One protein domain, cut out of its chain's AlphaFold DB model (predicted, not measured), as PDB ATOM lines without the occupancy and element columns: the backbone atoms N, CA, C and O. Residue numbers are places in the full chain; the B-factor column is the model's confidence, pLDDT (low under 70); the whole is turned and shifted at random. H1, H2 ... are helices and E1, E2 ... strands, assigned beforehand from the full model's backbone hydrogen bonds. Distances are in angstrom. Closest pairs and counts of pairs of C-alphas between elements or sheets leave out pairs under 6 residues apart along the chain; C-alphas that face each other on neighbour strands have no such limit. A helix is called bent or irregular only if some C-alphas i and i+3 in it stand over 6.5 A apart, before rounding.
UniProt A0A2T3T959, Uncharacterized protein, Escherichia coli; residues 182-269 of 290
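Overview. This is residues 182 to 269 of the 290 residues of an uncharacterized protein of Escherichia coli (UniProt A0A2T3T959). A long, narrow hairpin of two strands, E1 and E2, makes an arm that reaches away from a small helical body, in which H1 and H3 pack on each other at about a right angle; the short H2 lies where the arm joins the body. After H3 a long stretch with no named element, residues 247 to 269, folds back past the first part of H1. The printed part has 88 residues, with three named helices and two named strands in the order H1, E1, E2, H2, H3; the sheet is E1 - E2, antiparallel, and the class is mixed, helices and strands. The whole is loose, with a radius of gyration of the C-alphas of 15.5 A, and elongated, spanning 53 by 31 by 19 A.

Along the chain. Strand E1 is residues 206 to 213, 22.2 A from first to last C-alpha, and begins with C-alpha 206 at (22.372, -39.633, 15.167). Strand E2 is residues 219 to 226, 21.8 A long. Helix H1, residues 182 to 199, is the longest helix and measures 23.5 A; C-alpha 182 is at (20.746, -55.653, 19.130). H1 is irregular, with C-alphas 184 and 187 7.6 A apart, and it has a kink of 34 degrees near residue 189. Helix H2 is residues 228 to 232. Helix H3, residues 234 to 246, is 18.3 A long and ends with C-alpha 246 at (-2.188, -45.410, 16.597).

Arrangement. E1 and E2 form a hairpin, antiparallel, with 156 degrees between their directions. The C-alphas of residues 209 and 223 face each other at 4.3 A. N 208 and O 224 are within hydrogen-bond range at 2.8 A, and so are N 222 and O 210 at 2.9 A. A tight link of one residue joins E2 to H2. H2 is close to H1 but not clearly touching; their closest C-alphas are those of Ala 192 and Phe 230, 7.6 A apart. H2 and H3 are also close but not clearly touching, with the C-alphas of Phe 230 and Ile 237 closest at 7.5 A. H1 and H3 touch, the closest C-alphas being those of Gly 199 and Ala 240, 5.2 A apart. Their lines are about perpendicular, at 90 degrees. H3 is apart from both E1 and E2. Each O i to N i+4 pair is within hydrogen-bond range in H2 and H3; in H1 it is 11 of 14.

Size, cuts and confidence. The two C-alphas farthest apart are those of Asp 216 and Asp 246, 53.2 A. The printed part has no cut. The link from H1 to E1 is short, with 6 residues, and no link is long. The C-alphas of residues 247 to 269 lie 8 to 22 A from the mean of the C-alphas. The mean pLDDT of the printed part is 92.3, and no printed residue is under 70.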
ATOM      1  N   TRP A 182      20.898 -56.346  17.844       95.19
ATOM      2  CA  TRP A 182      20.746 -55.653  19.130       95.19
ATOM      3  C   TRP A 182      19.276 -55.565  19.567       95.19
ATOM      4  O   TRP A 182      18.735 -54.483  19.797       95.19
ATOM      5  N   ALA A 183      18.611 -56.712  19.711       94.25
ATOM      6  CA  ALA A 183      17.203 -56.770  20.109       94.25
ATOM      7  C   ALA A 183      16.892 -55.953  21.384       94.25
ATOM      8  O   ALA A 183      15.915 -55.205  21.421       94.25
ATOM      9  N   THR A 184      17.750 -56.022  22.406       95.19
ATOM     10  CA  THR A 184      17.577 -55.317  23.695       95.19
ATOM     11  C   THR A 184      17.712 -53.792  23.607       95.19
ATOM     12  O   THR A 184      17.406 -53.086  24.568       95.19
ATOM     13  N   SER A 185      18.141 -53.271  22.459       95.38
ATOM     14  CA  SER A 185      18.202 -51.838  22.155       95.38
ATOM     15  C   SER A 185      16.977 -51.337  21.378       95.38
ATOM     16  O   SER A 185      16.874 -50.151  21.075       95.38
ATOM     17  N   SER A 186      16.018 -52.218  21.091       94.31
ATOM     18  CA  SER A 186      14.804 -51.933  20.313       94.31
ATOM     19  C   SER A 186      14.028 -50.688  20.746       94.31
ATOM     20  O   SER A 186      13.612 -49.915  19.888       94.31
ATOM     21  N   LEU A 187      13.871 -50.432  22.050       94.06
ATOM     22  CA  LEU A 187      13.185 -49.225  22.528       94.06
ATOM     23  C   LEU A 187      13.876 -47.942  22.042       94.06
ATOM     24  O   LEU A 187      13.196 -47.010  21.616       94.06
ATOM     25  N   LEU A 188      15.212 -47.904  22.072       95.31
ATOM     26  CA  LEU A 188      15.993 -46.766  21.587       95.31
ATOM     27  C   LEU A 188      15.795 -46.570  20.079       95.31
ATOM     28  O   LEU A 188      15.607 -45.439  19.634       95.31
ATOM     29  N   PHE A 189      15.787 -47.658  19.303       93.50
ATOM     30  CA  PHE A 189      15.625 -47.597  17.844       93.50
ATOM     31  C   PHE A 189      14.226 -47.106  17.485       93.50
ATOM     32  O   PHE A 189      14.077 -46.191  16.681       93.50
ATOM     33  N   ASN A 190      13.205 -47.656  18.141       95.19
ATOM     34  CA  ASN A 190      11.809 -47.282  17.928       95.19
ATOM     35  C   ASN A 190      11.556 -45.827  18.297       95.19
ATOM     36  O   ASN A 190      10.875 -45.113  17.567       95.19
ATOM     37  N   ALA A 191      12.131 -45.374  19.410       95.56
ATOM     38  CA  ALA A 191      12.071 -43.983  19.821       95.56
ATOM     39  C   ALA A 191      12.751 -43.053  18.807       95.56
ATOM     40  O   ALA A 191      12.191 -42.006  18.488       95.56
ATOM     41  N   ALA A 192      13.912 -43.437  18.268       96.69
ATOM     42  CA  ALA A 192      14.606 -42.663  17.242       96.69
ATOM     43  C   ALA A 192      13.808 -42.603  15.927       96.69
ATOM     44  O   ALA A 192      13.602 -41.521  15.381       96.69
ATOM     45  N   ILE A 193      13.284 -43.741  15.459       95.81
ATOM     46  CA  ILE A 193      12.427 -43.831  14.267       95.81
ATOM     47  C   ILE A 193      11.176 -42.968  14.437       95.81
ATOM     48  O   ILE A 193      10.844 -42.179  13.549       95.81
ATOM     49  N   ALA A 194      10.480 -43.090  15.568       95.50
ATOM     50  CA  ALA A 194       9.268 -42.327  15.842       95.50
ATOM     51  C   ALA A 194       9.566 -40.828  15.967       95.50
ATOM     52  O   ALA A 194       8.881 -40.010  15.349       95.50
ATOM     53  N   GLY A 195      10.606 -40.467  16.724       96.12
ATOM     54  CA  GLY A 195      11.032 -39.083  16.915       96.12
ATOM     55  C   GLY A 195      11.389 -38.403  15.596       96.12
ATOM     56  O   GLY A 195      10.934 -37.291  15.355       96.12
ATOM     57  N   PHE A 196      12.104 -39.093  14.707       95.62
ATOM     58  CA  PHE A 196      12.426 -38.570  13.383       95.62
ATOM     59  C   PHE A 196      11.184 -38.461  12.488       95.62
ATOM     60  O   PHE A 196      10.871 -37.396  11.970       95.62
ATOM     61  N   SER A 197      10.429 -39.554  12.339       90.56
ATOM     62  CA  SER A 197       9.326 -39.633  11.368       90.56
ATOM     63  C   SER A 197       8.072 -38.847  11.749       90.56
ATOM     64  O   SER A 197       7.303 -38.459  10.873       90.56
ATOM     65  N   THR A 198       7.825 -38.642  13.044       87.69
ATOM     66  CA  THR A 198       6.584 -38.013  13.528       87.69
ATOM     67  C   THR A 198       6.802 -36.913  14.556       87.69
ATOM     68  O   THR A 198       5.884 -36.127  14.786       87.69
ATOM     69  N   GLY A 199       7.977 -36.872  15.187       81.62
ATOM     70  CA  GLY A 199       8.317 -35.910  16.231       81.62
ATOM     71  C   GLY A 199       9.140 -34.713  15.753       81.62
ATOM     72  O   GLY A 199       9.446 -33.865  16.591       81.62
ATOM     73  N   GLU A 200       9.487 -34.654  14.459       89.06
ATOM     74  CA  GLU A 200      10.305 -33.596  13.838       89.06
ATOM     75  C   GLU A 200      11.670 -33.422  14.532       89.06
ATOM     76  O   GLU A 200      12.146 -32.314  14.774       89.06
ATOM     77  N   MET A 201      12.283 -34.545  14.917       94.81
ATOM     78  CA  MET A 201      13.567 -34.594  15.622       94.81
ATOM     79  C   MET A 201      14.675 -35.052  14.676       94.81
ATOM     80  O   MET A 201      15.068 -36.220  14.673       94.81
ATOM     81  N   ASP A 202      15.163 -34.142  13.835       92.38
ATOM     82  CA  ASP A 202      16.114 -34.480  12.772       92.38
ATOM     83  C   ASP A 202      17.438 -35.060  13.291       92.38
ATOM     84  O   ASP A 202      18.101 -35.778  12.544       92.38
ATOM     85  N   GLN A 203      17.840 -34.792  14.542       93.69
ATOM     86  CA  GLN A 203      19.127 -35.246  15.099       93.69
ATOM     87  C   GLN A 203      19.002 -36.390  16.105       93.69
ATOM     88  O   GLN A 203      20.022 -36.864  16.611       93.69
ATOM     89  N   ILE A 204      17.786 -36.859  16.403       96.75
ATOM     90  CA  ILE A 204      17.573 -37.884  17.429       96.75
ATOM     91  C   ILE A 204      18.436 -39.119  17.185       96.75
ATOM     92  O   ILE A 204      18.346 -39.753  16.133       96.75
ATOM     93  N   CYS A 205      19.275 -39.455  18.164       96.25
ATOM     94  CA  CYS A 205      20.144 -40.626  18.149       96.25
ATOM     95  C   CYS A 205      21.009 -40.737  16.886       96.25
ATOM     96  O   CYS A 205      21.202 -41.836  16.372       96.25
ATOM     97  N   ARG A 206      21.492 -39.617  16.341       95.38
ATOM     98  CA  ARG A 206      22.372 -39.633  15.167       95.38
ATOM     99  C   ARG A 206      23.725 -40.248  15.491       95.38
ATOM    100  O   ARG A 206      24.348 -39.891  16.487       95.38
ATOM    101  N   VAL A 207      24.199 -41.126  14.620       94.88
ATOM    102  CA  VAL A 207      25.545 -41.681  14.685       94.88
ATOM    103  C   VAL A 207      26.560 -40.660  14.166       94.88
ATOM    104  O   VAL A 207      26.437 -40.148  13.053       94.88
ATOM    105  N   LYS A 208      27.590 -40.396  14.972       94.69
ATOM    106  CA  LYS A 208      28.709 -39.492  14.682       94.69
ATOM    107  C   LYS A 208      30.028 -40.255  14.849       94.69
ATOM    108  O   LYS A 208      30.523 -40.372  15.969       94.69
ATOM    109  N   PRO A 209      30.581 -40.840  13.775       96.25
ATOM    110  CA  PRO A 209      31.909 -41.437  13.815       96.25
ATOM    111  C   PRO A 209      32.982 -40.353  13.937       96.25
ATOM    112  O   PRO A 209      32.852 -39.280  13.348       96.25
ATOM    113  N   ALA A 210      34.062 -40.633  14.655       95.62
ATOM    114  CA  ALA A 210      35.196 -39.729  14.780       95.62
ATOM    115  C   ALA A 210      36.514 -40.499  14.711       95.62
ATOM    116  O   ALA A 210      36.586 -41.671  15.078       95.62
ATOM    117  N   ILE A 211      37.552 -39.817  14.234       94.12
ATOM    118  CA  ILE A 211      38.933 -40.281  14.340       94.12
ATOM    119  C   ILE A 211      39.605 -39.371  15.357       94.12
ATOM    120  O   ILE A 211      39.669 -38.158  15.152       94.12
ATOM    121  N   LEU A 212      40.031 -39.953  16.469       92.06
ATOM    122  CA  LEU A 212      40.630 -39.257  17.592       92.06
ATOM    123  C   LEU A 212      42.125 -39.549  17.636       92.06
ATOM    124  O   LEU A 212      42.608 -40.555  17.113       92.06
ATOM    125  N   ARG A 213      42.862 -38.633  18.254       89.31
ATOM    126  CA  ARG A 213      44.276 -38.808  18.545       89.31
ATOM    127  C   ARG A 213      44.431 -39.036  20.039       89.31
ATOM    128  O   ARG A 213      44.051 -38.176  20.826       89.31
ATOM    129  N   GLU A 214      45.029 -40.164  20.384       89.44
ATOM    130  CA  GLU A 214      45.379 -40.519  21.755       89.44
ATOM    131  C   GLU A 214      46.670 -39.818  22.203       89.44
ATOM    132  O   GLU A 214      47.485 -39.383  21.378       89.44
ATOM    133  N   ASP A 215      46.901 -39.776  23.516       86.50
ATOM    134  CA  ASP A 215      48.095 -39.164  24.120       86.50
ATOM    135  C   ASP A 215      49.409 -39.811  23.640       86.50
ATOM    136  O   ASP A 215      50.417 -39.126  23.458       86.50
ATOM    137  N   ASP A 216      49.404 -41.121  23.362       85.25
ATOM    138  CA  ASP A 216      50.559 -41.849  22.811       85.25
ATOM    139  C   ASP A 216      50.752 -41.623  21.294       85.25
ATOM    140  O   ASP A 216      51.645 -42.194  20.661       85.25
ATOM    141  N   GLY A 217      49.909 -40.779  20.695       82.81
ATOM    142  CA  GLY A 217      49.891 -40.462  19.277       82.81
ATOM    143  C   GLY A 217      49.205 -41.506  18.398       82.81
ATOM    144  O   GLY A 217      49.232 -41.339  17.180       82.81
ATOM    145  N   THR A 218      48.614 -42.565  18.952       90.06
ATOM    146  CA  THR A 218      47.765 -43.500  18.197       90.06
ATOM    147  C   THR A 218      46.551 -42.761  17.634       90.06
ATOM    148  O   THR A 218      45.989 -41.889  18.296       90.06
ATOM    149  N   LEU A 219      46.137 -43.103  16.411       92.31
ATOM    150  CA  LEU A 219      44.833 -42.689  15.894       92.31
ATOM    151  C   LEU A 219      43.813 -43.781  16.195       92.31
ATOM    152  O   LEU A 219      44.025 -44.933  15.806       92.31
ATOM    153  N   SER A 220      42.722 -43.425  16.860       94.69
ATOM    154  CA  SER A 220      41.614 -44.313  17.198       94.69
ATOM    155  C   SER A 220      40.358 -43.908  16.430       94.69
ATOM    156  O   SER A 220      40.083 -42.733  16.205       94.69
ATOM    157  N   GLY A 221      39.613 -44.898  15.958       96.12
ATOM    158  CA  GLY A 221      38.291 -44.703  15.389       96.12
ATOM    159  C   GLY A 221      37.233 -45.041  16.419       96.12
ATOM    160  O   GLY A 221      37.184 -46.182  16.884       96.12
ATOM    161  N   GLU A 222      36.377 -44.073  16.722       96.19
ATOM    162  CA  GLU A 222      35.263 -44.221  17.651       96.19
ATOM    163  C   GLU A 222      33.930 -43.853  17.001       96.19
ATOM    164  O   GLU A 222      33.862 -43.156  15.985       96.19
ATOM    165  N   ILE A 223      32.839 -44.327  17.603       96.25
ATOM    166  CA  ILE A 223      31.480 -44.029  17.159       96.25
ATOM    167  C   ILE A 223      30.659 -43.530  18.337       96.25
ATOM    168  O   ILE A 223      30.500 -44.223  19.340       96.25
ATOM    169  N   PHE A 224      30.064 -42.358  18.153       95.25
ATOM    170  CA  PHE A 224      29.168 -41.734  19.113       95.25
ATOM    171  C   PHE A 224      27.723 -41.811  18.621       95.25
ATOM    172  O   PHE A 224      27.466 -41.759  17.419       95.25
ATOM    173  N   ILE A 225      26.772 -41.900  19.550       95.00
ATOM    174  CA  ILE A 225      25.340 -41.713  19.278       95.00
ATOM    175  C   ILE A 225      24.903 -40.439  19.996       95.00
ATOM    176  O   ILE A 225      25.058 -40.322  21.213       95.00
ATOM    177  N   ASP A 226      24.357 -39.479  19.255       93.88
ATOM    178  CA  ASP A 226      23.895 -38.210  19.805       93.88
ATOM    179  C   ASP A 226      22.582 -38.388  20.582       93.88
ATOM    180  O   ASP A 226      21.484 -38.448  20.025       93.88
ATOM    181  N   MET A 227      22.707 -38.464  21.906       94.69
ATOM    182  CA  MET A 227      21.584 -38.636  22.826       94.69
ATOM    183  C   MET A 227      20.946 -37.308  23.265       94.69
ATOM    184  O   MET A 227      20.034 -37.317  24.094       94.69
ATOM    185  N   ASN A 228      21.386 -36.153  22.747       94.69
ATOM    186  CA  ASN A 228      20.915 -34.854  23.236       94.69
ATOM    187  C   ASN A 228      19.417 -34.647  22.998       94.69
ATOM    188  O   ASN A 228      18.686 -34.317  23.935       94.69
ATOM    189  N   GLU A 229      18.939 -34.856  21.767       95.31
ATOM    190  CA  GLU A 229      17.507 -34.735  21.470       95.31
ATOM    191  C   GLU A 229      16.690 -35.808  22.187       95.31
ATOM    192  O   GLU A 229      15.614 -35.497  22.695       95.31
ATOM    193  N   PHE A 230      17.229 -37.025  22.306       94.94
ATOM    194  CA  PHE A 230      16.587 -38.109  23.045       94.94
ATOM    195  C   PHE A 230      16.315 -37.711  24.505       94.94
ATOM    196  O   PHE A 230      15.192 -37.820  25.002       94.94
ATOM    197  N   ASN A 231      17.331 -37.168  25.177       94.31
ATOM    198  CA  ASN A 231      17.253 -36.774  26.580       94.31
ATOM    199  C   ASN A 231      16.365 -35.542  26.800       94.31
ATOM    200  O   ASN A 231      15.613 -35.492  27.771       94.31
ATOM    201  N   ARG A 232      16.419 -34.551  25.902       96.06
ATOM    202  CA  ARG A 232      15.658 -33.295  26.044       96.06
ATOM    203  C   ARG A 232      14.184 -33.432  25.657       96.06
ATOM    204  O   ARG A 232      13.357 -32.688  26.176       96.06
ATOM    205  N   ASN A 233      13.838 -34.367  24.769       95.88
ATOM    206  CA  ASN A 233      12.507 -34.443  24.155       95.88
ATOM    207  C   ASN A 233      11.686 -35.680  24.558       95.88
ATOM    208  O   ASN A 233      10.748 -36.035  23.846       95.88
ATOM    209  N   GLN A 234      11.955 -36.305  25.708       94.19
ATOM    210  CA  GLN A 234      11.283 -37.542  26.152       94.19
ATOM    211  C   GLN A 234       9.749 -37.520  26.000       94.19
ATOM    212  O   GLN A 234       9.169 -38.454  25.455       94.19
ATOM    213  N   LYS A 235       9.074 -36.432  26.403       95.50
ATOM    214  CA  LYS A 235       7.608 -36.304  26.253       95.50
ATOM    215  C   LYS A 235       7.158 -36.321  24.790       95.50
ATOM    216  O   LYS A 235       6.166 -36.967  24.463       95.50
ATOM    217  N   LYS A 236       7.885 -35.624  23.910       96.31
ATOM    218  CA  LYS A 236       7.594 -35.618  22.472       96.31
ATOM    219  C   LYS A 236       7.867 -36.988  21.851       96.31
ATOM    220  O   LYS A 236       7.100 -37.413  21.002       96.31
ATOM    221  N   ILE A 237       8.901 -37.697  22.308       96.06
ATOM    222  CA  ILE A 237       9.222 -39.059  21.854       96.06
ATOM    223  C   ILE A 237       8.095 -40.021  22.224       96.06
ATOM    224  O   ILE A 237       7.655 -40.798  21.385       96.06
ATOM    225  N   VAL A 238       7.572 -39.938  23.450       94.56
ATOM    226  CA  VAL A 238       6.420 -40.748  23.873       94.56
ATOM    227  C   VAL A 238       5.185 -40.438  23.022       94.56
ATOM    228  O   VAL A 238       4.497 -41.358  22.587       94.56
ATOM    229  N   ALA A 239       4.916 -39.160  22.733       95.94
ATOM    230  CA  ALA A 239       3.811 -38.770  21.856       95.94
ATOM    231  C   ALA A 239       3.996 -39.282  20.414       95.94
ATOM    232  O   ALA A 239       3.046 -39.779  19.812       95.94
ATOM    233  N   ALA A 240       5.219 -39.206  19.887       95.75
ATOM    234  CA  ALA A 240       5.600 -39.720  18.576       95.75
ATOM    235  C   ALA A 240       5.423 -41.244  18.487       95.75
ATOM    236  O   ALA A 240       4.793 -41.744  17.558       95.75
ATOM    237  N   LEU A 241       5.903 -41.982  19.496       94.12
ATOM    238  CA  LEU A 241       5.689 -43.425  19.617       94.12
ATOM    239  C   LEU A 241       4.197 -43.746  19.628       94.12
ATOM    240  O   LEU A 241       3.753 -44.561  18.828       94.12
ATOM    241  N   LYS A 242       3.406 -43.068  20.469       94.00
ATOM    242  CA  LYS A 242       1.955 -43.284  20.535       94.00
ATOM    243  C   LYS A 242       1.283 -43.061  19.179       94.00
ATOM    244  O   LYS A 242       0.541 -43.922  18.730       94.00
ATOM    245  N   LYS A 243       1.603 -41.963  18.487       94.25
ATOM    246  CA  LYS A 243       1.083 -41.682  17.140       94.25
ATOM    247  C   LYS A 243       1.465 -42.772  16.134       94.25
ATOM    248  O   LYS A 243       0.685 -43.094  15.245       94.25
ATOM    249  N   MET A 244       2.666 -43.328  16.253       91.88
ATOM    250  CA  MET A 244       3.129 -44.424  15.409       91.88
ATOM    251  C   MET A 244       2.342 -45.726  15.675       91.88
ATOM    252  O   MET A 244       1.914 -46.361  14.711       91.88
ATOM    253  N   TYR A 245       2.065 -46.053  16.945       90.56
ATOM    254  CA  TYR A 245       1.177 -47.160  17.343       90.56
ATOM    255  C   TYR A 245      -0.262 -46.953  16.847       90.56
ATOM    256  O   TYR A 245      -0.830 -47.850  16.233       90.56
ATOM    257  N   ASP A 246      -0.825 -45.754  17.032       91.88
ATOM    258  CA  ASP A 246      -2.188 -45.410  16.597       91.88
ATOM    259  C   ASP A 246      -2.358 -45.537  15.066       91.88
ATOM    260  O   ASP A 246      -3.455 -45.792  14.572       91.88
ATOM    261  N   ASN A 247      -1.263 -45.416  14.305       89.56
ATOM    262  CA  ASN A 247      -1.222 -45.622  12.854       89.56
ATOM    263  C   ASN A 247      -0.975 -47.090  12.440       89.56
ATOM    264  O   ASN A 247      -0.715 -47.360  11.266       89.56
ATOM    265  N   GLY A 248      -1.032 -48.036  13.381       85.75
ATOM    266  CA  GLY A 248      -0.909 -49.473  13.128       85.75
ATOM    267  C   GLY A 248       0.525 -49.984  12.970       85.75
ATOM    268  O   GLY A 248       0.720 -51.095  12.476       85.75
ATOM    269  N   TYR A 249       1.539 -49.201  13.355       85.06
ATOM    270  CA  TYR A 249       2.920 -49.676  13.417       85.06
ATOM    271  C   TYR A 249       3.298 -50.000  14.862       85.06
ATOM    272  O   TYR A 249       3.554 -49.107  15.669       85.06
ATOM    273  N   GLU A 250       3.354 -51.295  15.173       84.38
ATOM    274  CA  GLU A 250       3.655 -51.810  16.509       84.38
ATOM    275  C   GLU A 250       5.039 -52.475  16.527       84.38
ATOM    276  O   GLU A 250       5.158 -53.684  16.306       84.38
ATOM    277  N   PRO A 251       6.128 -51.716  16.731       82.25
ATOM    278  CA  PRO A 251       7.447 -52.310  16.692       82.25
ATOM    279  C   PRO A 251       7.699 -53.139  17.961       82.25
ATOM    280  O   PRO A 251       7.289 -52.739  19.059       82.25
ATOM    281  N   PRO A 252       8.406 -54.276  17.851       87.00
ATOM    282  CA  PRO A 252       8.703 -55.102  19.008       87.00
ATOM    283  C   PRO A 252       9.591 -54.348  20.002       87.00
ATOM    284  O   PRO A 252      10.515 -53.631  19.610       87.00
ATOM    285  N   ILE A 253       9.327 -54.542  21.293       88.44
ATOM    286  CA  ILE A 253      10.155 -54.045  22.394       88.44
ATOM    287  C   ILE A 253      10.685 -55.259  23.147       88.44
ATOM    288  O   ILE A 253       9.919 -56.066  23.668       88.44
ATOM    289  N   VAL A 254      12.006 -55.382  23.199       91.00
ATOM    290  CA  VAL A 254      12.708 -56.430  23.939       91.00
ATOM    291  C   VAL A 254      13.459 -55.765  25.082       91.00
ATOM    292  O   VAL A 254      14.361 -54.959  24.859       91.00
ATOM    293  N   VAL A 255      13.067 -56.097  26.308       89.06
ATOM    294  CA  VAL A 255      13.657 -55.542  27.530       89.06
ATOM    295  C   VAL A 255      14.878 -56.386  27.923       89.06
ATOM    296  O   VAL A 255      14.812 -57.616  27.850       89.06
ATOM    297  N   PRO A 256      16.011 -55.774  28.312       91.31
ATOM    298  CA  PRO A 256      17.173 -56.514  28.797       91.31
ATOM    299  C   PRO A 256      16.868 -57.269  30.098       91.31
ATOM    300  O   PRO A 256      16.044 -56.846  30.906       91.31
ATOM    301  N   ASN A 257      17.596 -58.361  30.345       89.75
ATOM    302  CA  ASN A 257      17.525 -59.105  31.606       89.75
ATOM    303  C   ASN A 257      18.288 -58.370  32.730       89.75
ATOM    304  O   ASN A 257      19.316 -58.839  33.217       89.75
ATOM    305  N   ALA A 258      17.826 -57.167  33.073       87.06
ATOM    306  CA  ALA A 258      18.384 -56.310  34.111       87.06
ATOM    307  C   ALA A 258      17.236 -55.548  34.809       87.06
ATOM    308  O   ALA A 258      16.552 -54.771  34.143       87.06
ATOM    309  N   PRO A 259      17.023 -55.716  36.134       79.50
ATOM    310  CA  PRO A 259      15.792 -55.300  36.825       79.50
ATOM    311  C   PRO A 259      15.404 -53.818  36.718       79.50
ATOM    312  O   PRO A 259      14.245 -53.481  36.928       79.50
ATOM    313  N   ASN A 260      16.354 -52.939  36.388       86.56
ATOM    314  CA  ASN A 260      16.154 -51.487  36.330       86.56
ATOM    315  C   ASN A 260      16.438 -50.884  34.943       86.56
ATOM    316  O   ASN A 260      16.461 -49.662  34.801       86.56
ATOM    317  N   ALA A 261      16.704 -51.708  33.926       87.25
ATOM    318  CA  ALA A 261      17.046 -51.219  32.596       87.25
ATOM    319  C   ALA A 261      15.833 -51.299  31.662       87.25
ATOM    320  O   ALA A 261      15.288 -52.371  31.419       87.25
ATOM    321  N   LEU A 262      15.443 -50.155  31.096       85.31
ATOM    322  CA  LEU A 262      14.376 -50.086  30.089       85.31
ATOM    323  C   LEU A 262      14.851 -50.548  28.703       85.31
ATOM    324  O   LEU A 262      14.051 -51.012  27.897       85.31
ATOM    325  N   PHE A 263      16.146 -50.405  28.425       90.81
ATOM    326  CA  PHE A 263      16.805 -50.831  27.193       90.81
ATOM    327  C   PHE A 263      18.317 -50.923  27.409       90.81
ATOM    328  O   PHE A 263      18.846 -50.384  28.383       90.81
ATOM    329  N   ALA A 264      19.010 -51.596  26.493       91.75
ATOM    330  CA  ALA A 264      20.466 -51.592  26.411       91.75
ATOM    331  C   ALA A 264      20.943 -50.659  25.289       91.75
ATOM    332  O   ALA A 264      20.266 -50.516  24.270       91.75
ATOM    333  N   LEU A 265      22.120 -50.053  25.435       91.75
ATOM    334  CA  LEU A 265      22.781 -49.377  24.315       91.75
ATOM    335  C   LEU A 265      23.367 -50.418  23.345       91.75
ATOM    336  O   LEU A 265      23.793 -51.482  23.803       91.75
ATOM    337  N   PRO A 266      23.391 -50.133  22.030       93.44
ATOM    338  CA  PRO A 266      24.045 -51.011  21.066       93.44
ATOM    339  C   PRO A 266      25.543 -51.124  21.381       93.44
ATOM    340  O   PRO A 266      26.204 -50.118  21.641       93.44
ATOM    341  N   ASP A 267      26.085 -52.342  21.341       92.56
ATOM    342  CA  ASP A 267      27.531 -52.556  21.465       92.56
ATOM    343  C   ASP A 267      28.203 -52.345  20.105       92.56
ATOM    344  O   ASP A 267      28.026 -53.151  19.192       92.56
ATOM    345  N   LEU A 268      28.953 -51.248  19.990       92.88
ATOM    346  CA  LEU A 268      29.638 -50.801  18.775       92.88
ATOM    347  C   LEU A 268      31.138 -51.128  18.768       92.88
ATOM    348  O   LEU A 268      31.854 -50.672  17.878       92.88
ATOM    349  N   LYS A 269      31.648 -51.894  19.742       92.00
ATOM    350  CA  LYS A 269      33.094 -52.145  19.875       92.00
ATOM    351  C   LYS A 269      33.712 -52.841  18.663       92.00
ATOM    352  O   LYS A 269      34.868 -52.583  18.345       92.00
TER     353      LYS A 269